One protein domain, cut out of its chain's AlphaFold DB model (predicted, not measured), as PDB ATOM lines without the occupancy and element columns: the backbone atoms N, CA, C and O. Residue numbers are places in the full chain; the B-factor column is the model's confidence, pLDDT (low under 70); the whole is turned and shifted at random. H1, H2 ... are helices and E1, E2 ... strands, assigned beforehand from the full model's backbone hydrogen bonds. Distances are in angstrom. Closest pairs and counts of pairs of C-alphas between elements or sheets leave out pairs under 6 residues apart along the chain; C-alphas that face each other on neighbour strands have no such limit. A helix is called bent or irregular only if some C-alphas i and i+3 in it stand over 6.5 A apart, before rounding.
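This is residues 3 to 123 of the 180 residues of an uncharacterized protein of Steinernema carpocapsae (UniProt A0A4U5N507). A long helical arm, residues 3 to 29 of H1, sticks out from a small body where H1b and H2 cover one face of a three-stranded sheet. The 121 printed residues run H1, H2, E1, E2, E3, class mixed; the sheet, E1 E3 E2, is antiparallel. The whole is extended, radius of gyration of the C-alphas 21.9 A, spanning 81 by 26 by 20 A.

H1, residues 3 to 49, begins at C-alpha (-41.728, -15.586, -13.068); assigned as one helix by its hydrogen bonds, it is bent, C-alphas 36 and 39 being 7.4 A apart. Its arms are H1a, residues 3 to 36, 49.7 A, and H1b, residues 39 to 49. H2 is residues 57 to 74, 26.0 A; E1 79 to 87, 26.5 A; E2 105 to 111; E3 114 to 122, ending at C-alpha (7.078, -22.968, 1.858).

N 82 and O 119 of E1 and E3, 2.9 A, and N 116 and O 108 of hairpin E2 and E3, 2.8 A, are within hydrogen-bond range, as is every O i to N i+4 pair in H1a, H1b and H2. H1b touches H2, closest C-alphas Ser 42 and Leu 71, 6.7 A.

The printed part has no cut. The link E1 to E2 is long; 22 printed residues have pLDDT under 70, among them its residues 89 to 100.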
ATOM      1  N   GLY A   3     -42.644 -16.695 -12.758       58.59
ATOM      2  CA  GLY A   3     -41.728 -15.586 -13.068       58.59
ATOM      3  C   GLY A   3     -40.974 -15.063 -11.843       58.59
ATOM      4  O   GLY A   3     -39.791 -14.756 -11.946       58.59
ATOM      5  N   ASP A   4     -41.639 -15.023 -10.684       61.00
ATOM      6  CA  ASP A   4     -41.039 -14.545  -9.432       61.00
ATOM      7  C   ASP A   4     -40.055 -15.564  -8.839       61.00
ATOM      8  O   ASP A   4     -39.008 -15.180  -8.335       61.00
ATOM      9  N   GLU A   5     -40.337 -16.862  -8.972       62.81
ATOM     10  CA  GLU A   5     -39.471 -17.946  -8.479       62.81
ATOM     11  C   GLU A   5     -38.117 -17.964  -9.217       62.81
ATOM     12  O   GLU A   5     -37.061 -17.971  -8.593       62.81
ATOM     13  N   VAL A   6     -38.138 -17.810 -10.547       69.31
ATOM     14  CA  VAL A   6     -36.927 -17.734 -11.388       69.31
ATOM     15  C   VAL A   6     -36.105 -16.465 -11.108       69.31
ATOM     16  O   VAL A   6     -34.876 -16.477 -11.210       69.31
ATOM     17  N   ALA A   7     -36.757 -15.357 -10.744       69.00
ATOM     18  CA  ALA A   7     -36.071 -14.120 -10.371       69.00
ATOM     19  C   ALA A   7     -35.402 -14.217  -8.987       69.00
ATOM     20  O   ALA A   7     -34.302 -13.686  -8.793       69.00
ATOM     21  N   VAL A   8     -36.038 -14.918  -8.042       74.38
ATOM     22  CA  VAL A   8     -35.480 -15.202  -6.713       74.38
ATOM     23  C   VAL A   8     -34.275 -16.138  -6.820       74.38
ATOM     24  O   VAL A   8     -33.228 -15.816  -6.259       74.38
ATOM     25  N   ASP A   9     -34.364 -17.210  -7.609       79.00
ATOM     26  CA  ASP A   9     -33.256 -18.155  -7.812       79.00
ATOM     27  C   ASP A   9     -32.022 -17.479  -8.418       79.00
ATOM     28  O   ASP A   9     -30.910 -17.626  -7.911       79.00
ATOM     29  N   LYS A  10     -32.212 -16.639  -9.442       80.56
ATOM     30  CA  LYS A  10     -31.110 -15.876 -10.044       80.56
ATOM     31  C   LYS A  10     -30.453 -14.914  -9.048       80.56
ATOM     32  O   LYS A  10     -29.234 -14.762  -9.037       80.56
ATOM     33  N   THR A  11     -31.252 -14.281  -8.192       84.19
ATOM     34  CA  THR A  11     -30.742 -13.376  -7.152       84.19
ATOM     35  C   THR A  11     -29.916 -14.139  -6.114       84.19
ATOM     36  O   THR A  11     -28.861 -13.659  -5.699       84.19
ATOM     37  N   LEU A  12     -30.354 -15.338  -5.722       80.50
ATOM     38  CA  LEU A  12     -29.616 -16.207  -4.804       80.50
ATOM     39  C   LEU A  12     -28.295 -16.695  -5.413       80.50
ATOM     40  O   LEU A  12     -27.273 -16.689  -4.725       80.50
ATOM     41  N   GLU A  13     -28.280 -17.055  -6.698       83.69
ATOM     42  CA  GLU A  13     -27.050 -17.421  -7.413       83.69
ATOM     43  C   GLU A  13     -26.046 -16.262  -7.470       83.69
ATOM     44  O   GLU A  13     -24.855 -16.452  -7.199       83.69
ATOM     45  N   ASP A  14     -26.515 -15.050  -7.776       86.88
ATOM     46  CA  ASP A  14     -25.667 -13.857  -7.821       86.88
ATOM     47  C   ASP A  14     -25.136 -13.492  -6.421       86.88
ATOM     48  O   ASP A  14     -23.958 -13.155  -6.266       86.88
ATOM     49  N   MET A  15     -25.955 -13.639  -5.372       81.81
ATOM     50  CA  MET A  15     -25.515 -13.480  -3.981       81.81
ATOM     51  C   MET A  15     -24.461 -14.520  -3.591       81.81
ATOM     52  O   MET A  15     -23.429 -14.153  -3.028       81.81
ATOM     53  N   ALA A  16     -24.663 -15.797  -3.925       81.94
ATOM     54  CA  ALA A  16     -23.703 -16.860  -3.636       81.94
ATOM     55  C   ALA A  16     -22.361 -16.627  -4.348       81.94
ATOM     56  O   ALA A  16     -21.296 -16.779  -3.742       81.94
ATOM     57  N   ARG A  17     -22.390 -16.181  -5.612       84.12
ATOM     58  CA  ARG A  17     -21.180 -15.790  -6.354       84.12
ATOM     59  C   ARG A  17     -20.453 -14.624  -5.698       84.12
ATOM     60  O   ARG A  17     -19.231 -14.684  -5.563       84.12
ATOM     61  N   ASN A  18     -21.184 -13.597  -5.271       84.94
ATOM     62  CA  ASN A  18     -20.604 -12.434  -4.603       84.94
ATOM     63  C   ASN A  18     -19.987 -12.806  -3.252       84.94
ATOM     64  O   ASN A  18     -18.868 -12.391  -2.969       84.94
ATOM     65  N   VAL A  19     -20.651 -13.647  -2.454       87.00
ATOM     66  CA  VAL A  19     -20.086 -14.176  -1.202       87.00
ATOM     67  C   VAL A  19     -18.812 -14.977  -1.478       87.00
ATOM     68  O   VAL A  19     -17.807 -14.772  -0.802       87.00
ATOM     69  N   GLY A  20     -18.804 -15.825  -2.510       85.06
ATOM     70  CA  GLY A  20     -17.602 -16.558  -2.917       85.06
ATOM     71  C   GLY A  20     -16.460 -15.644  -3.379       85.06
ATOM     72  O   GLY A  20     -15.298 -15.902  -3.071       85.06
ATOM     73  N   ALA A  21     -16.771 -14.557  -4.089       84.75
ATOM     74  CA  ALA A  21     -15.785 -13.562  -4.506       84.75
ATOM     75  C   ALA A  21     -15.217 -12.772  -3.317       84.75
ATOM     76  O   ALA A  21     -14.005 -12.589  -3.244       84.75
ATOM     77  N   ILE A  22     -16.069 -12.370  -2.367       87.75
ATOM     78  CA  ILE A  22     -15.652 -11.727  -1.115       87.75
ATOM     79  C   ILE A  22     -14.759 -12.675  -0.312       87.75
ATOM     80  O   ILE A  22     -13.703 -12.261   0.148       87.75
ATOM     81  N   GLY A  23     -15.142 -13.950  -0.192       82.19
ATOM     82  CA  GLY A  23     -14.349 -14.958   0.508       82.19
ATOM     83  C   GLY A  23     -12.935 -15.080  -0.061       82.19
ATOM     84  O   GLY A  23     -11.971 -15.001   0.693       82.19
ATOM     85  N   ARG A  24     -12.801 -15.181  -1.391       85.19
ATOM     86  CA  ARG A  24     -11.486 -15.199  -2.059       85.19
ATOM     87  C   ARG A  24     -10.688 -13.925  -1.804       85.19
ATOM     88  O   ARG A  24      -9.538 -14.009  -1.401       85.19
ATOM     89  N   TYR A  25     -11.317 -12.761  -1.960       86.62
ATOM     90  CA  TYR A  25     -10.656 -11.481  -1.707       86.62
ATOM     91  C   TYR A  25     -10.132 -11.367  -0.269       86.62
ATOM     92  O   TYR A  25      -9.027 -10.881  -0.053       86.62
ATOM     93  N   VAL A  26     -10.903 -11.834   0.719       82.62
ATOM     94  CA  VAL A  26     -10.476 -11.841   2.125       82.62
ATOM     95  C   VAL A  26      -9.276 -12.763   2.328       82.62
ATOM     96  O   VAL A  26      -8.335 -12.361   3.007       82.62
ATOM     97  N   VAL A  27      -9.273 -13.958   1.730       80.88
ATOM     98  CA  VAL A  27      -8.126 -14.882   1.792       80.88
ATOM     99  C   VAL A  27      -6.877 -14.242   1.178       80.88
ATOM    100  O   VAL A  27      -5.834 -14.205   1.830       80.88
ATOM    101  N   ASP A  28      -6.994 -13.660  -0.016       79.50
ATOM    102  CA  ASP A  28      -5.878 -12.999  -0.707       79.50
ATOM    103  C   ASP A  28      -5.342 -11.802   0.095       79.50
ATOM    104  O   ASP A  28      -4.129 -11.596   0.221       79.50
ATOM    105  N   TRP A  29      -6.246 -11.010   0.680       82.12
ATOM    106  CA  TRP A  29      -5.887  -9.879   1.527       82.12
ATOM    107  C   TRP A  29      -5.166 -10.330   2.801       82.12
ATOM    108  O   TRP A  29      -4.122  -9.767   3.131       82.12
ATOM    109  N   VAL A  30      -5.658 -11.371   3.483       82.56
ATOM    110  CA  VAL A  30      -4.995 -11.938   4.669       82.56
ATOM    111  C   VAL A  30      -3.603 -12.459   4.314       82.56
ATOM    112  O   VAL A  30      -2.644 -12.120   5.009       82.56
ATOM    113  N   GLY A  31      -3.463 -13.194   3.207       78.00
ATOM    114  CA  GLY A  31      -2.162 -13.680   2.736       78.00
ATOM    115  C   GLY A  31      -1.185 -12.540   2.427       78.00
ATOM    116  O   GLY A  31      -0.005 -12.603   2.786       78.00
ATOM    117  N   THR A  32      -1.679 -11.444   1.841       81.31
ATOM    118  CA  THR A  32      -0.878 -10.238   1.580       81.31
ATOM    119  C   THR A  32      -0.426  -9.573   2.880       81.31
ATOM    120  O   THR A  32       0.757  -9.273   3.041       81.31
ATOM    121  N   VAL A  33      -1.340  -9.369   3.833       82.88
ATOM    122  CA  VAL A  33      -1.021  -8.767   5.137       82.88
ATOM    123  C   VAL A  33       0.012  -9.608   5.883       82.88
ATOM    124  O   VAL A  33       0.984  -9.058   6.392       82.88
ATOM    125  N   GLN A  34      -0.138 -10.932   5.898       78.19
ATOM    126  CA  GLN A  34       0.837 -11.833   6.512       78.19
ATOM    127  C   GLN A  34       2.198 -11.766   5.814       78.19
ATOM    128  O   GLN A  34       3.229 -11.730   6.479       78.19
ATOM    129  N   THR A  35       2.223 -11.681   4.482       79.06
ATOM    130  CA  THR A  35       3.465 -11.540   3.704       79.06
ATOM    131  C   THR A  35       4.202 -10.235   3.993       79.06
ATOM    132  O   THR A  35       5.427 -10.216   3.938       79.06
ATOM    133  N   LEU A  36       3.487  -9.164   4.332       82.31
ATOM    134  CA  LEU A  36       4.092  -7.879   4.682       82.31
ATOM    135  C   LEU A  36       4.511  -7.811   6.155       82.31
ATOM    136  O   LEU A  36       5.591  -7.316   6.456       82.31
ATOM    137  N   ALA A  37       3.680  -8.323   7.065       84.44
ATOM    138  CA  ALA A  37       3.866  -8.158   8.506       84.44
ATOM    139  C   ALA A  37       4.797  -9.202   9.142       84.44
ATOM    140  O   ALA A  37       5.313  -8.977  10.238       84.44
ATOM    141  N   TRP A  38       5.017 -10.356   8.496       87.88
ATOM    142  CA  TRP A  38       5.782 -11.445   9.113       87.88
ATOM    143  C   TRP A  38       7.189 -11.055   9.598       87.88
ATOM    144  O   TRP A  38       7.544 -11.547  10.672       87.88
ATOM    145  N   PRO A  39       8.003 -10.210   8.917       86.31
ATOM    146  CA  PRO A  39       9.357  -9.937   9.388       86.31
ATOM    147  C   PRO A  39       9.299  -9.214  10.732       86.31
ATOM    148  O   PRO A  39       9.974  -9.597  11.679       86.31
ATOM    149  N   GLU A  40       8.430  -8.212  10.843       86.06
ATOM    150  CA  GLU A  40       8.261  -7.393  12.041       86.06
ATOM    151  C   GLU A  40       7.737  -8.227  13.211       86.06
ATOM    152  O   GLU A  40       8.344  -8.226  14.283       86.06
ATOM    153  N   VAL A  41       6.686  -9.022  12.977       84.75
ATOM    154  CA  VAL A  41       6.133  -9.953  13.976       84.75
ATOM    155  C   VAL A  41       7.197 -10.943  14.451       84.75
ATOM    156  O   VAL A  41       7.303 -11.223  15.648       84.75
ATOM    157  N   SER A  42       8.028 -11.438  13.532       84.19
ATOM    158  CA  SER A  42       9.102 -12.374  13.863       84.19
ATOM    159  C   SER A  42      10.177 -11.718  14.724       84.19
ATOM    160  O   SER A  42      10.593 -12.285  15.732       84.19
ATOM    161  N   LEU A  43      10.597 -10.498  14.388       86.69
ATOM    162  CA  LEU A  43      11.598  -9.760  15.160       86.69
ATOM    163  C   LEU A  43      11.077  -9.346  16.543       86.69
ATOM    164  O   LEU A  43      11.846  -9.307  17.505       86.69
ATOM    165  N   GLU A  44       9.784  -9.055  16.683       86.88
ATOM    166  CA  GLU A  44       9.165  -8.842  17.993       86.88
ATOM    167  C   GLU A  44       9.154 -10.120  18.834       86.88
ATOM    168  O   GLU A  44       9.534 -10.076  20.007       86.88
ATOM    169  N   ALA A  45       8.800 -11.268  18.243       85.00
ATOM    170  CA  ALA A  45       8.888 -12.562  18.917       85.00
ATOM    171  C   ALA A  45      10.325 -12.848  19.387       85.00
ATOM    172  O   ALA A  45      10.536 -13.220  20.543       85.00
ATOM    173  N   VAL A  46      11.324 -12.569  18.546       84.62
ATOM    174  CA  VAL A  46      12.752 -12.655  18.900       84.62
ATOM    175  C   VAL A  46      13.079 -11.804  20.128       84.62
ATOM    176  O   VAL A  46      13.633 -12.313  21.104       84.62
ATOM    177  N   LYS A  47      12.693 -10.525  20.127       85.69
ATOM    178  CA  LYS A  47      12.967  -9.604  21.244       85.69
ATOM    179  C   LYS A  47      12.303 -10.034  22.551       85.69
ATOM    180  O   LYS A  47      12.871  -9.795  23.612       85.69
ATOM    181  N   ARG A  48      11.121 -10.658  22.493       82.38
ATOM    182  CA  ARG A  48      10.418 -11.170  23.681       82.38
ATOM    183  C   ARG A  48      11.094 -12.403  24.282       82.38
ATOM    184  O   ARG A  48      11.102 -12.541  25.501       82.38
ATOM    185  N   ASN A  49      11.658 -13.278  23.450       75.69
ATOM    186  CA  ASN A  49      12.201 -14.565  23.899       75.69
ATOM    187  C   ASN A  49      13.700 -14.542  24.210       75.69
ATOM    188  O   ASN A  49      14.174 -15.362  24.997       75.69
ATOM    189  N   ILE A  50      14.464 -13.605  23.644       75.62
ATOM    190  CA  ILE A  50      15.895 -13.483  23.941       75.62
ATOM    191  C   ILE A  50      16.097 -12.765  25.276       75.62
ATOM    192  O   ILE A  50      16.270 -11.552  25.359       75.62
ATOM    193  N   SER A  51      16.118 -13.567  26.339       66.06
ATOM    194  CA  SER A  51      16.542 -13.184  27.693       66.06
ATOM    195  C   SER A  51      17.878 -13.846  28.057       66.06
ATOM    196  O   SER A  51      18.037 -14.415  29.136       66.06
ATOM    197  N   LEU A  52      18.836 -13.843  27.125       64.62
ATOM    198  CA  LEU A  52      20.127 -14.505  27.308       64.62
ATOM    199  C   LEU A  52      21.054 -13.630  28.163       64.62
ATOM    200  O   LEU A  52      21.709 -12.720  27.669       64.62
ATOM    201  N   THR A  53      21.101 -13.903  29.465       63.78
ATOM    202  CA  THR A  53      22.081 -13.314  30.398       63.78
ATOM    203  C   THR A  53      23.425 -14.045  30.374       63.78
ATOM    204  O   THR A  53      24.458 -13.447  30.667       63.78
ATOM    205  N   HIS A  54      23.427 -15.320  29.973       65.50
ATOM    206  CA  HIS A  54      24.619 -16.112  29.683       65.50
ATOM    207  C   HIS A  54      24.440 -16.841  28.355       65.50
ATOM    208  O   HIS A  54      23.505 -17.624  28.195       65.50
ATOM    209  N   ILE A  55      25.347 -16.583  27.413       70.50
ATOM    210  CA  ILE A  55      25.328 -17.200  26.091       70.50
ATOM    211  C   ILE A  55      26.130 -18.501  26.158       70.50
ATOM    212  O   ILE A  55      27.337 -18.507  26.366       70.50
ATOM    213  N   THR A  56      25.425 -19.620  26.035       75.69
ATOM    214  CA  THR A  56      25.991 -20.959  25.837       75.69
ATOM    215  C   THR A  56      25.325 -21.600  24.622       75.69
ATOM    216  O   THR A  56      24.166 -21.300  24.327       75.69
ATOM    217  N   THR A  57      25.988 -22.545  23.951       74.81
ATOM    218  CA  THR A  57      25.399 -23.269  22.807       74.81
ATOM    219  C   THR A  57      24.056 -23.920  23.160       74.81
ATOM    220  O   THR A  57      23.107 -23.845  22.387       74.81
ATOM    221  N   SER A  58      23.932 -24.491  24.364       80.19
ATOM    222  CA  SER A  58      22.679 -25.101  24.837       80.19
ATOM    223  C   SER A  58      21.551 -24.073  24.986       80.19
ATOM    224  O   SER A  58      20.431 -24.310  24.532       80.19
ATOM    225  N   SER A  59      21.843 -22.897  25.556       80.88
ATOM    226  CA  SER A  59      20.852 -21.820  25.657       80.88
ATOM    227  C   SER A  59      20.450 -21.257  24.293       80.88
ATOM    228  O   SER A  59      19.271 -21.001  24.089       80.88
ATOM    229  N   LEU A  60      21.391 -21.134  23.348       83.00
ATOM    230  CA  LEU A  60      21.109 -20.665  21.987       83.00
ATOM    231  C   LEU A  60      20.187 -21.636  21.249       83.00
ATOM    232  O   LEU A  60      19.158 -21.220  20.722       83.00
ATOM    233  N   ASN A  61      20.497 -22.934  21.290       83.44
ATOM    234  CA  ASN A  61      19.674 -23.967  20.658       83.44
ATOM    235  C   ASN A  61      18.270 -24.028  21.262       83.44
ATOM    236  O   ASN A  61      17.285 -24.144  20.536       83.44
ATOM    237  N   LYS A  62      18.155 -23.921  22.592       85.94
ATOM    238  CA  LYS A  62      16.847 -23.869  23.248       85.94
ATOM    239  C   LYS A  62      16.044 -22.656  22.777       85.94
ATOM    240  O   LYS A  62      14.897 -22.815  22.378       85.94
ATOM    241  N   THR A  63      16.647 -21.468  22.782       86.50
ATOM    242  CA  THR A  63      15.974 -20.242  22.344       86.50
ATOM    243  C   THR A  63      15.575 -20.294  20.871       86.50
ATOM    244  O   THR A  63      14.482 -19.848  20.535       86.50
ATOM    245  N   ALA A  64      16.405 -20.873  20.000       88.94
ATOM    246  CA  ALA A  64      16.059 -21.079  18.596       88.94
ATOM    247  C   ALA A  64      14.817 -21.974  18.448       88.94
ATOM    248  O   ALA A  64      13.876 -21.602  17.752       88.94
ATOM    249  N   ASN A  65      14.764 -23.098  19.168       88.88
ATOM    250  CA  ASN A  65      13.611 -24.002  19.152       88.88
ATOM    251  C   ASN A  65      12.338 -23.353  19.715       88.88
ATOM    252  O   ASN A  65      11.263 -23.500  19.130       88.88
ATOM    253  N   ASP A  66      12.452 -22.612  20.821       88.88
ATOM    254  CA  ASP A  66      11.327 -21.879  21.413       88.88
ATOM    255  C   ASP A  66      10.780 -20.835  20.418       88.88
ATOM    256  O   ASP A  66       9.565 -20.713  20.245       88.88
ATOM    257  N   LEU A  67      11.669 -20.149  19.689       89.06
ATOM    258  CA  LEU A  67      11.296 -19.205  18.636       89.06
ATOM    259  C   LEU A  67      10.624 -19.884  17.445       89.06
ATOM    260  O   LEU A  67       9.582 -19.408  17.005       89.06
ATOM    261  N   VAL A  68      11.153 -21.005  16.948       90.31
ATOM    262  CA  VAL A  68      10.511 -21.781  15.872       90.31
ATOM    263  C   VAL A  68       9.098 -22.198  16.284       90.31
ATOM    264  O   VAL A  68       8.153 -22.042  15.507       90.31
ATOM    265  N   ALA A  69       8.924 -22.676  17.519       87.94
ATOM    266  CA  ALA A  69       7.623 -23.077  18.040       87.94
ATOM    267  C   ALA A  69       6.653 -21.892  18.185       87.94
ATOM    268  O   ALA A  69       5.454 -22.053  17.960       87.94
ATOM    269  N   GLU A  70       7.138 -20.706  18.560       86.38
ATOM    270  CA  GLU A  70       6.316 -19.496  18.629       86.38
ATOM    271  C   GLU A  70       5.907 -19.006  17.235       86.38
ATOM    272  O   GLU A  70       4.724 -18.773  16.983       86.38
ATOM    273  N   LEU A  71       6.861 -18.915  16.310       87.12
ATOM    274  CA  LEU A  71       6.621 -18.489  14.932       87.12
ATOM    275  C   LEU A  71       5.663 -19.435  14.210       87.12
ATOM    276  O   LEU A  71       4.775 -18.979  13.501       87.12
ATOM    277  N   SER A  72       5.761 -20.739  14.464       84.75
ATOM    278  CA  SER A  72       4.849 -21.734  13.887       84.75
ATOM    279  C   SER A  72       3.411 -21.624  14.413       84.75
ATOM    280  O   SER A  72       2.492 -22.103  13.756       84.75
ATOM    281  N   LYS A  73       3.179 -20.995  15.577       81.69
ATOM    282  CA  LYS A  73       1.822 -20.754  16.112       81.69
ATOM    283  C   LYS A  73       1.158 -19.518  15.515       81.69
ATOM    284  O   LYS A  73      -0.066 -19.481  15.422       81.69
ATOM    285  N   TYR A  74       1.945 -18.493  15.196       74.56
ATOM    286  CA  TYR A  74       1.436 -17.199  14.729       74.56
ATOM    287  C   TYR A  74       1.588 -16.994  13.218       74.56
ATOM    288  O   TYR A  74       0.917 -16.138  12.642       74.56
ATOM    289  N   GLY A  75       2.469 -17.759  12.582       72.94
ATOM    290  CA  GLY A  75       2.684 -17.764  11.146       72.94
ATOM    291  C   GLY A  75       1.555 -18.453  10.380       72.94
ATOM    292  O   GLY A  75       0.789 -19.239  10.928       72.94
ATOM    293  N   HIS A  76       1.464 -18.160   9.084       74.75
ATOM    294  CA  HIS A  76       0.536 -18.850   8.192       74.75
ATOM    295  C   HIS A  76       0.964 -20.311   7.977       74.75
ATOM    296  O   HIS A  76       2.155 -20.595   7.855       74.75
ATOM    297  N   GLU A  77      -0.006 -21.224   7.908       75.88
ATOM    298  CA  GLU A  77       0.204 -22.681   7.946       75.88
ATOM    299  C   GLU A  77       1.049 -23.238   6.795       75.88
ATOM    300  O   GLU A  77       1.736 -24.237   6.978       75.88
ATOM    301  N   SER A  78       1.050 -22.576   5.636       79.12
ATOM    302  CA  SER A  78       1.874 -22.959   4.478       79.12
ATOM    303  C   SER A  78       3.357 -22.621   4.634       79.12
ATOM    304  O   SER A  78       4.161 -22.998   3.786       79.12
ATOM    305  N   TRP A  79       3.731 -21.893   5.691       84.81
ATOM    306  CA  TRP A  79       5.116 -21.526   5.958       84.81
ATOM    307  C   TRP A  79       5.687 -22.344   7.109       84.81
ATOM    308  O   TRP A  79       5.031 -22.656   8.105       84.81
ATOM    309  N   ARG A  80       6.961 -22.672   6.969       85.94
ATOM    310  CA  ARG A  80       7.813 -23.237   8.008       85.94
ATOM    311  C   ARG A  80       8.918 -22.237   8.310       85.94
ATOM    312  O   ARG A  80       9.256 -21.414   7.461       85.94
ATOM    313  N   TYR A  81       9.432 -22.293   9.532       87.88
ATOM    314  CA  TYR A  81      10.395 -21.326  10.042       87.88
ATOM    315  C   TYR A  81      11.642 -22.037  10.537       87.88
ATOM    316  O   TYR A  81      11.553 -23.054  11.222       87.88
ATOM    317  N   GLU A  82      12.793 -21.450  10.245       88.62
ATOM    318  CA  GLU A  82      14.084 -21.853  10.779       88.62
ATOM    319  C   GLU A  82      14.737 -20.644  11.445       88.62
ATOM    320  O   GLU A  82      14.641 -19.513  10.961       88.62
ATOM    321  N   VAL A  83      15.363 -20.872  12.597       89.38
ATOM    322  CA  VAL A  83      15.979 -19.814  13.396       89.38
ATOM    323  C   VAL A  83      17.430 -20.173  13.647       89.38
ATOM    324  O   VAL A  83      17.729 -21.190  14.269       89.38
ATOM    325  N   ILE A  84      18.325 -19.300  13.203       88.06
ATOM    326  CA  ILE A  84      19.760 -19.401  13.447       88.06
ATOM    327  C   ILE A  84      20.133 -18.286  14.417       88.06
ATOM    328  O   ILE A  84      19.846 -17.116  14.162       88.06
ATOM    329  N   ILE A  85      20.767 -18.647  15.531       86.56
ATOM    330  CA  ILE A  85      21.276 -17.684  16.509       86.56
ATOM    331  C   ILE A  85      22.780 -17.867  16.625       86.56
ATOM    332  O   ILE A  85      23.256 -18.969  16.899       86.56
ATOM    333  N   THR A  86      23.524 -16.781  16.462       81.12
ATOM    334  CA  THR A  86      24.975 -16.768  16.642       81.12
ATOM    335  C   THR A  86      25.370 -15.701  17.644       81.12
ATOM    336  O   THR A  86      24.648 -14.732  17.863       81.12
ATOM    337  N   GLU A  87      26.550 -15.836  18.237       80.31
ATOM    338  CA  GLU A  87      27.151 -14.721  18.964       80.31
ATOM    339  C   GLU A  87      27.373 -13.540  18.011       80.31
ATOM    340  O   GLU A  87      27.806 -13.728  16.870       80.31
ATOM    341  N   ALA A  88      27.055 -12.330  18.474       76.06
ATOM    342  CA  ALA A  88      27.288 -11.105  17.727       76.06
ATOM    343  C   ALA A  88      28.799 -10.898  17.649       76.06
ATOM    344  O   ALA A  88      29.459 -10.498  18.614       76.06
ATOM    345  N   SER A  89      29.359 -11.247  16.500       61.94
ATOM    346  CA  SER A  89      30.794 -11.193  16.281       61.94
ATOM    347  C   SER A  89      31.285  -9.740  16.293       61.94
ATOM    348  O   SER A  89      30.741  -8.880  15.600       61.94
ATOM    349  N   LYS A  90      32.350  -9.458  17.061       54.56
ATOM    350  CA  LYS A  90      33.084  -8.180  16.972       54.56
ATOM    351  C   LYS A  90      33.964  -8.098  15.720       54.56
ATOM    352  O   LYS A  90      34.179  -7.001  15.215       54.56
ATOM    353  N   ASP A  91      34.405  -9.245  15.212       53.72
ATOM    354  CA  ASP A  91      35.286  -9.396  14.057       53.72
ATOM    355  C   ASP A  91      34.641 -10.376  13.080       53.72
ATOM    356  O   ASP A  91      34.929 -11.563  13.159       53.72
ATOM    357  N   LYS A  92      33.722  -9.881  12.230       47.72
ATOM    358  CA  LYS A  92      33.015 -10.582  11.129       47.72
ATOM    359  C   LYS A  92      33.351 -12.079  11.008       47.72
ATOM    360  O   LYS A  92      34.031 -12.498  10.072       47.72
ATOM    361  N   SER A  93      32.897 -12.884  11.960       48.72
ATOM    362  CA  SER A  93      33.189 -14.311  11.949       48.72
ATOM    363  C   SER A  93      32.403 -14.908  10.786       48.72
ATOM    364  O   SER A  93      31.185 -14.836  10.788       48.72
ATOM    365  N   SER A  94      33.122 -15.348   9.757       52.59
ATOM    366  CA  SER A  94      32.939 -16.454   8.795       52.59
ATOM    367  C   SER A  94      31.585 -17.157   8.566       52.59
ATOM    368  O   SER A  94      31.597 -18.309   8.130       52.59
ATOM    369  N   TRP A  95      30.427 -16.546   8.802       58.84
ATOM    370  CA  TRP A  95      29.149 -17.149   8.426       58.84
ATOM    371  C   TRP A  95      28.339 -16.208   7.535       58.84
ATOM    372  O   TRP A  95      28.244 -15.003   7.757       58.84
ATOM    373  N   SER A  96      27.790 -16.774   6.465       58.44
ATOM    374  CA  SER A  96      26.935 -16.077   5.514       58.44
ATOM    375  C   SER A  96      25.729 -16.953   5.235       58.44
ATOM    376  O   SER A  96      25.883 -18.092   4.793       58.44
ATOM    377  N   VAL A  97      24.533 -16.422   5.458       64.19
ATOM    378  CA  VAL A  97      23.307 -17.093   5.031       64.19
ATOM    379  C   VAL A  97      23.089 -16.746   3.563       64.19
ATOM    380  O   VAL A  97      22.874 -15.582   3.219       64.19
ATOM    381  N   LYS A  98      23.177 -17.741   2.678       66.19
ATOM    382  CA  LYS A  98      22.810 -17.554   1.273       66.19
ATOM    383  C   LYS A  98      21.292 -17.599   1.165       66.19
ATOM    384  O   LYS A  98      20.685 -18.654   1.310       66.19
ATOM    385  N   ILE A  99      20.696 -16.445   0.905       68.25
ATOM    386  CA  ILE A  99      19.247 -16.285   0.820       68.25
ATOM    387  C   ILE A  99      18.868 -16.178  -0.653       68.25
ATOM    388  O   ILE A  99      19.312 -15.263  -1.344       68.25
ATOM    389  N   THR A 100      18.062 -17.120  -1.137       69.06
ATOM    390  CA  THR A 100      17.571 -17.100  -2.524       69.06
ATOM    391  C   THR A 100      16.500 -16.027  -2.721       69.06
ATOM    392  O   THR A 100      16.472 -15.381  -3.763       69.06
ATOM    393  N   ASP A 101      15.653 -15.814  -1.711       79.19
ATOM    394  CA  ASP A 101      14.617 -14.780  -1.706       79.19
ATOM    395  C   ASP A 101      14.738 -13.908  -0.444       79.19
ATOM    396  O   ASP A 101      14.409 -14.373   0.654       79.19
ATOM    397  N   PRO A 102      15.206 -12.651  -0.570       80.44
ATOM    398  CA  PRO A 102      15.344 -11.730   0.555       80.44
ATOM    399  C   PRO A 102      14.047 -11.501   1.339       80.44
ATOM    400  O   PRO A 102      14.107 -11.175   2.519       80.44
ATOM    401  N   GLN A 103      12.874 -11.695   0.723       84.44
ATOM    402  CA  GLN A 103      11.580 -11.530   1.397       84.44
ATOM    403  C   GLN A 103      11.264 -12.647   2.396       84.44
ATOM    404  O   GLN A 103      10.269 -12.555   3.116       84.44
ATOM    405  N   ASN A 104      12.087 -13.695   2.432       86.88
ATOM    406  CA  ASN A 104      11.950 -14.850   3.314       86.88
ATOM    407  C   ASN A 104      13.014 -14.886   4.415       86.88
ATOM    408  O   ASN A 104      13.182 -15.902   5.089       86.88
ATOM    409  N   HIS A 105      13.716 -13.771   4.617       89.25
ATOM    410  CA  HIS A 105      14.718 -13.617   5.659       89.25
ATOM    411  C   HIS A 105      14.466 -12.351   6.475       89.25
ATOM    412  O   HIS A 105      14.287 -11.264   5.932       89.25
ATOM    413  N   ALA A 106      14.478 -12.500   7.796       89.56
ATOM    414  CA  ALA A 106      14.468 -11.403   8.748       89.56
ATOM    415  C   ALA A 106      15.677 -11.543   9.676       89.56
ATOM    416  O   ALA A 106      16.011 -12.644  10.118       89.56
ATOM    417  N   VAL A 107      16.337 -10.428   9.982       88.69
ATOM    418  CA  VAL A 107      17.544 -10.422  10.813       88.69
ATOM    419  C   VAL A 107      17.451  -9.387  11.927       88.69
ATOM    420  O   VAL A 107      17.060  -8.241  11.701       88.69
ATOM    421  N   LEU A 108      17.833  -9.800  13.135       87.75
ATOM    422  CA  LEU A 108      18.094  -8.921  14.267       87.75
ATOM    423  C   LEU A 108      19.566  -9.044  14.651       87.75
ATOM    424  O   LEU A 108      19.966 -10.065  15.203       87.75
ATOM    425  N   SER A 109      20.356  -8.007  14.384       86.38
ATOM    426  CA  SER A 109      21.794  -8.029  14.672       86.38
ATOM    427  C   SER A 109      22.148  -7.327  15.982       86.38
ATOM    428  O   SER A 109      21.585  -6.279  16.310       86.38
ATOM    429  N   GLY A 110      23.110  -7.884  16.717       80.69
ATOM    430  CA  GLY A 110      23.701  -7.302  17.924       80.69
ATOM    431  C   GLY A 110      22.769  -7.194  19.135       80.69
ATOM    432  O   GLY A 110      23.109  -6.515  20.108       80.69
ATOM    433  N   PHE A 111      21.598  -7.831  19.115       83.69
ATOM    434  CA  PHE A 111      20.643  -7.757  20.217       83.69
ATOM    435  C   PHE A 111      21.076  -8.688  21.348       83.69
ATOM    436  O   PHE A 111      21.223  -9.885  21.140       83.69
ATOM    437  N   ASN A 112      21.307  -8.147  22.547       81.69
ATOM    438  CA  ASN A 112      21.843  -8.903  23.690       81.69
ATOM    439  C   ASN A 112      23.126  -9.697  23.362       81.69
ATOM    440  O   ASN A 112      23.364 -10.762  23.923       81.69
ATOM    441  N   GLY A 113      23.964  -9.171  22.459       80.12
ATOM    442  CA  GLY A 113      25.220  -9.817  22.073       80.12
ATOM    443  C   GLY A 113      25.054 -11.026  21.152       80.12
ATOM    444  O   GLY A 113      25.999 -11.802  21.028       80.12
ATOM    445  N   VAL A 114      23.896 -11.185  20.501       85.44
ATOM    446  CA  VAL A 114      23.652 -12.213  19.482       85.44
ATOM    447  C   VAL A 114      23.093 -11.619  18.190       85.44
ATOM    448  O   VAL A 114      22.436 -10.575  18.201       85.44
ATOM    449  N   ASP A 115      23.345 -12.313  17.086       86.06
ATOM    450  CA  ASP A 115      22.662 -12.118  15.814       86.06
ATOM    451  C   ASP A 115      21.627 -13.233  15.638       86.06
ATOM    452  O   ASP A 115      21.894 -14.403  15.920       86.06
ATOM    453  N   VAL A 116      20.426 -12.870  15.192       88.25
ATOM    454  CA  VAL A 116      19.297 -13.793  15.045       88.25
ATOM    455  C   VAL A 116      18.767 -13.696  13.634       88.25
ATOM    456  O   VAL A 116      18.344 -12.628  13.194       88.25
ATOM    457  N   HIS A 117      18.784 -14.816  12.932       90.00
ATOM    458  CA  HIS A 117      18.313 -14.935  11.565       90.00
ATOM    459  C   HIS A 117      17.077 -15.819  11.581       90.00
ATOM    460  O   HIS A 117      17.146 -16.981  11.968       90.00
ATOM    461  N   VAL A 118      15.949 -15.250  11.172       90.62
ATOM    462  CA  VAL A 118      14.690 -15.964  10.988       90.62
ATOM    463  C   VAL A 118      14.489 -16.157   9.495       90.62
ATOM    464  O   VAL A 118      14.434 -15.194   8.728       90.62
ATOM    465  N   LEU A 119      14.399 -17.409   9.088       89.88
ATOM    466  CA  LEU A 119      14.154 -17.832   7.722       89.88
ATOM    467  C   LEU A 119      12.752 -18.419   7.661       89.88
ATOM    468  O   LEU A 119      12.336 -19.117   8.586       89.88
ATOM    469  N   ARG A 120      12.033 -18.161   6.572       88.19
ATOM    470  CA  ARG A 120      10.797 -18.881   6.268       88.19
ATOM    471  C   ARG A 120      10.890 -19.575   4.922       88.19
ATOM    472  O   ARG A 120      11.559 -19.100   4.010       88.19
ATOM    473  N   TYR A 121      10.198 -20.687   4.783       85.25
ATOM    474  CA  TYR A 121      10.123 -21.430   3.534       85.25
ATOM    475  C   TYR A 121       8.754 -22.081   3.399       85.25
ATOM    476  O   TYR A 121       8.095 -22.373   4.397       85.25
ATOM    477  N   ASP A 122       8.311 -22.248   2.157       82.19
ATOM    478  CA  ASP A 122       7.078 -22.968   1.858       82.19
ATOM    479  C   ASP A 122       7.230 -24.432   2.297       82.19
ATOM    480  O   ASP A 122       8.319 -25.002   2.203       82.19
ATOM    481  N   GLU A 123       6.154 -25.050   2.771       68.38
ATOM    482  CA  GLU A 123       6.109 -26.475   3.103       68.38
ATOM    483  C   GLU A 123       6.563 -27.374   1.937       68.38
ATOM    484  O   GLU A 123       7.212 -28.396   2.163       68.38
TER     485      GLU A 123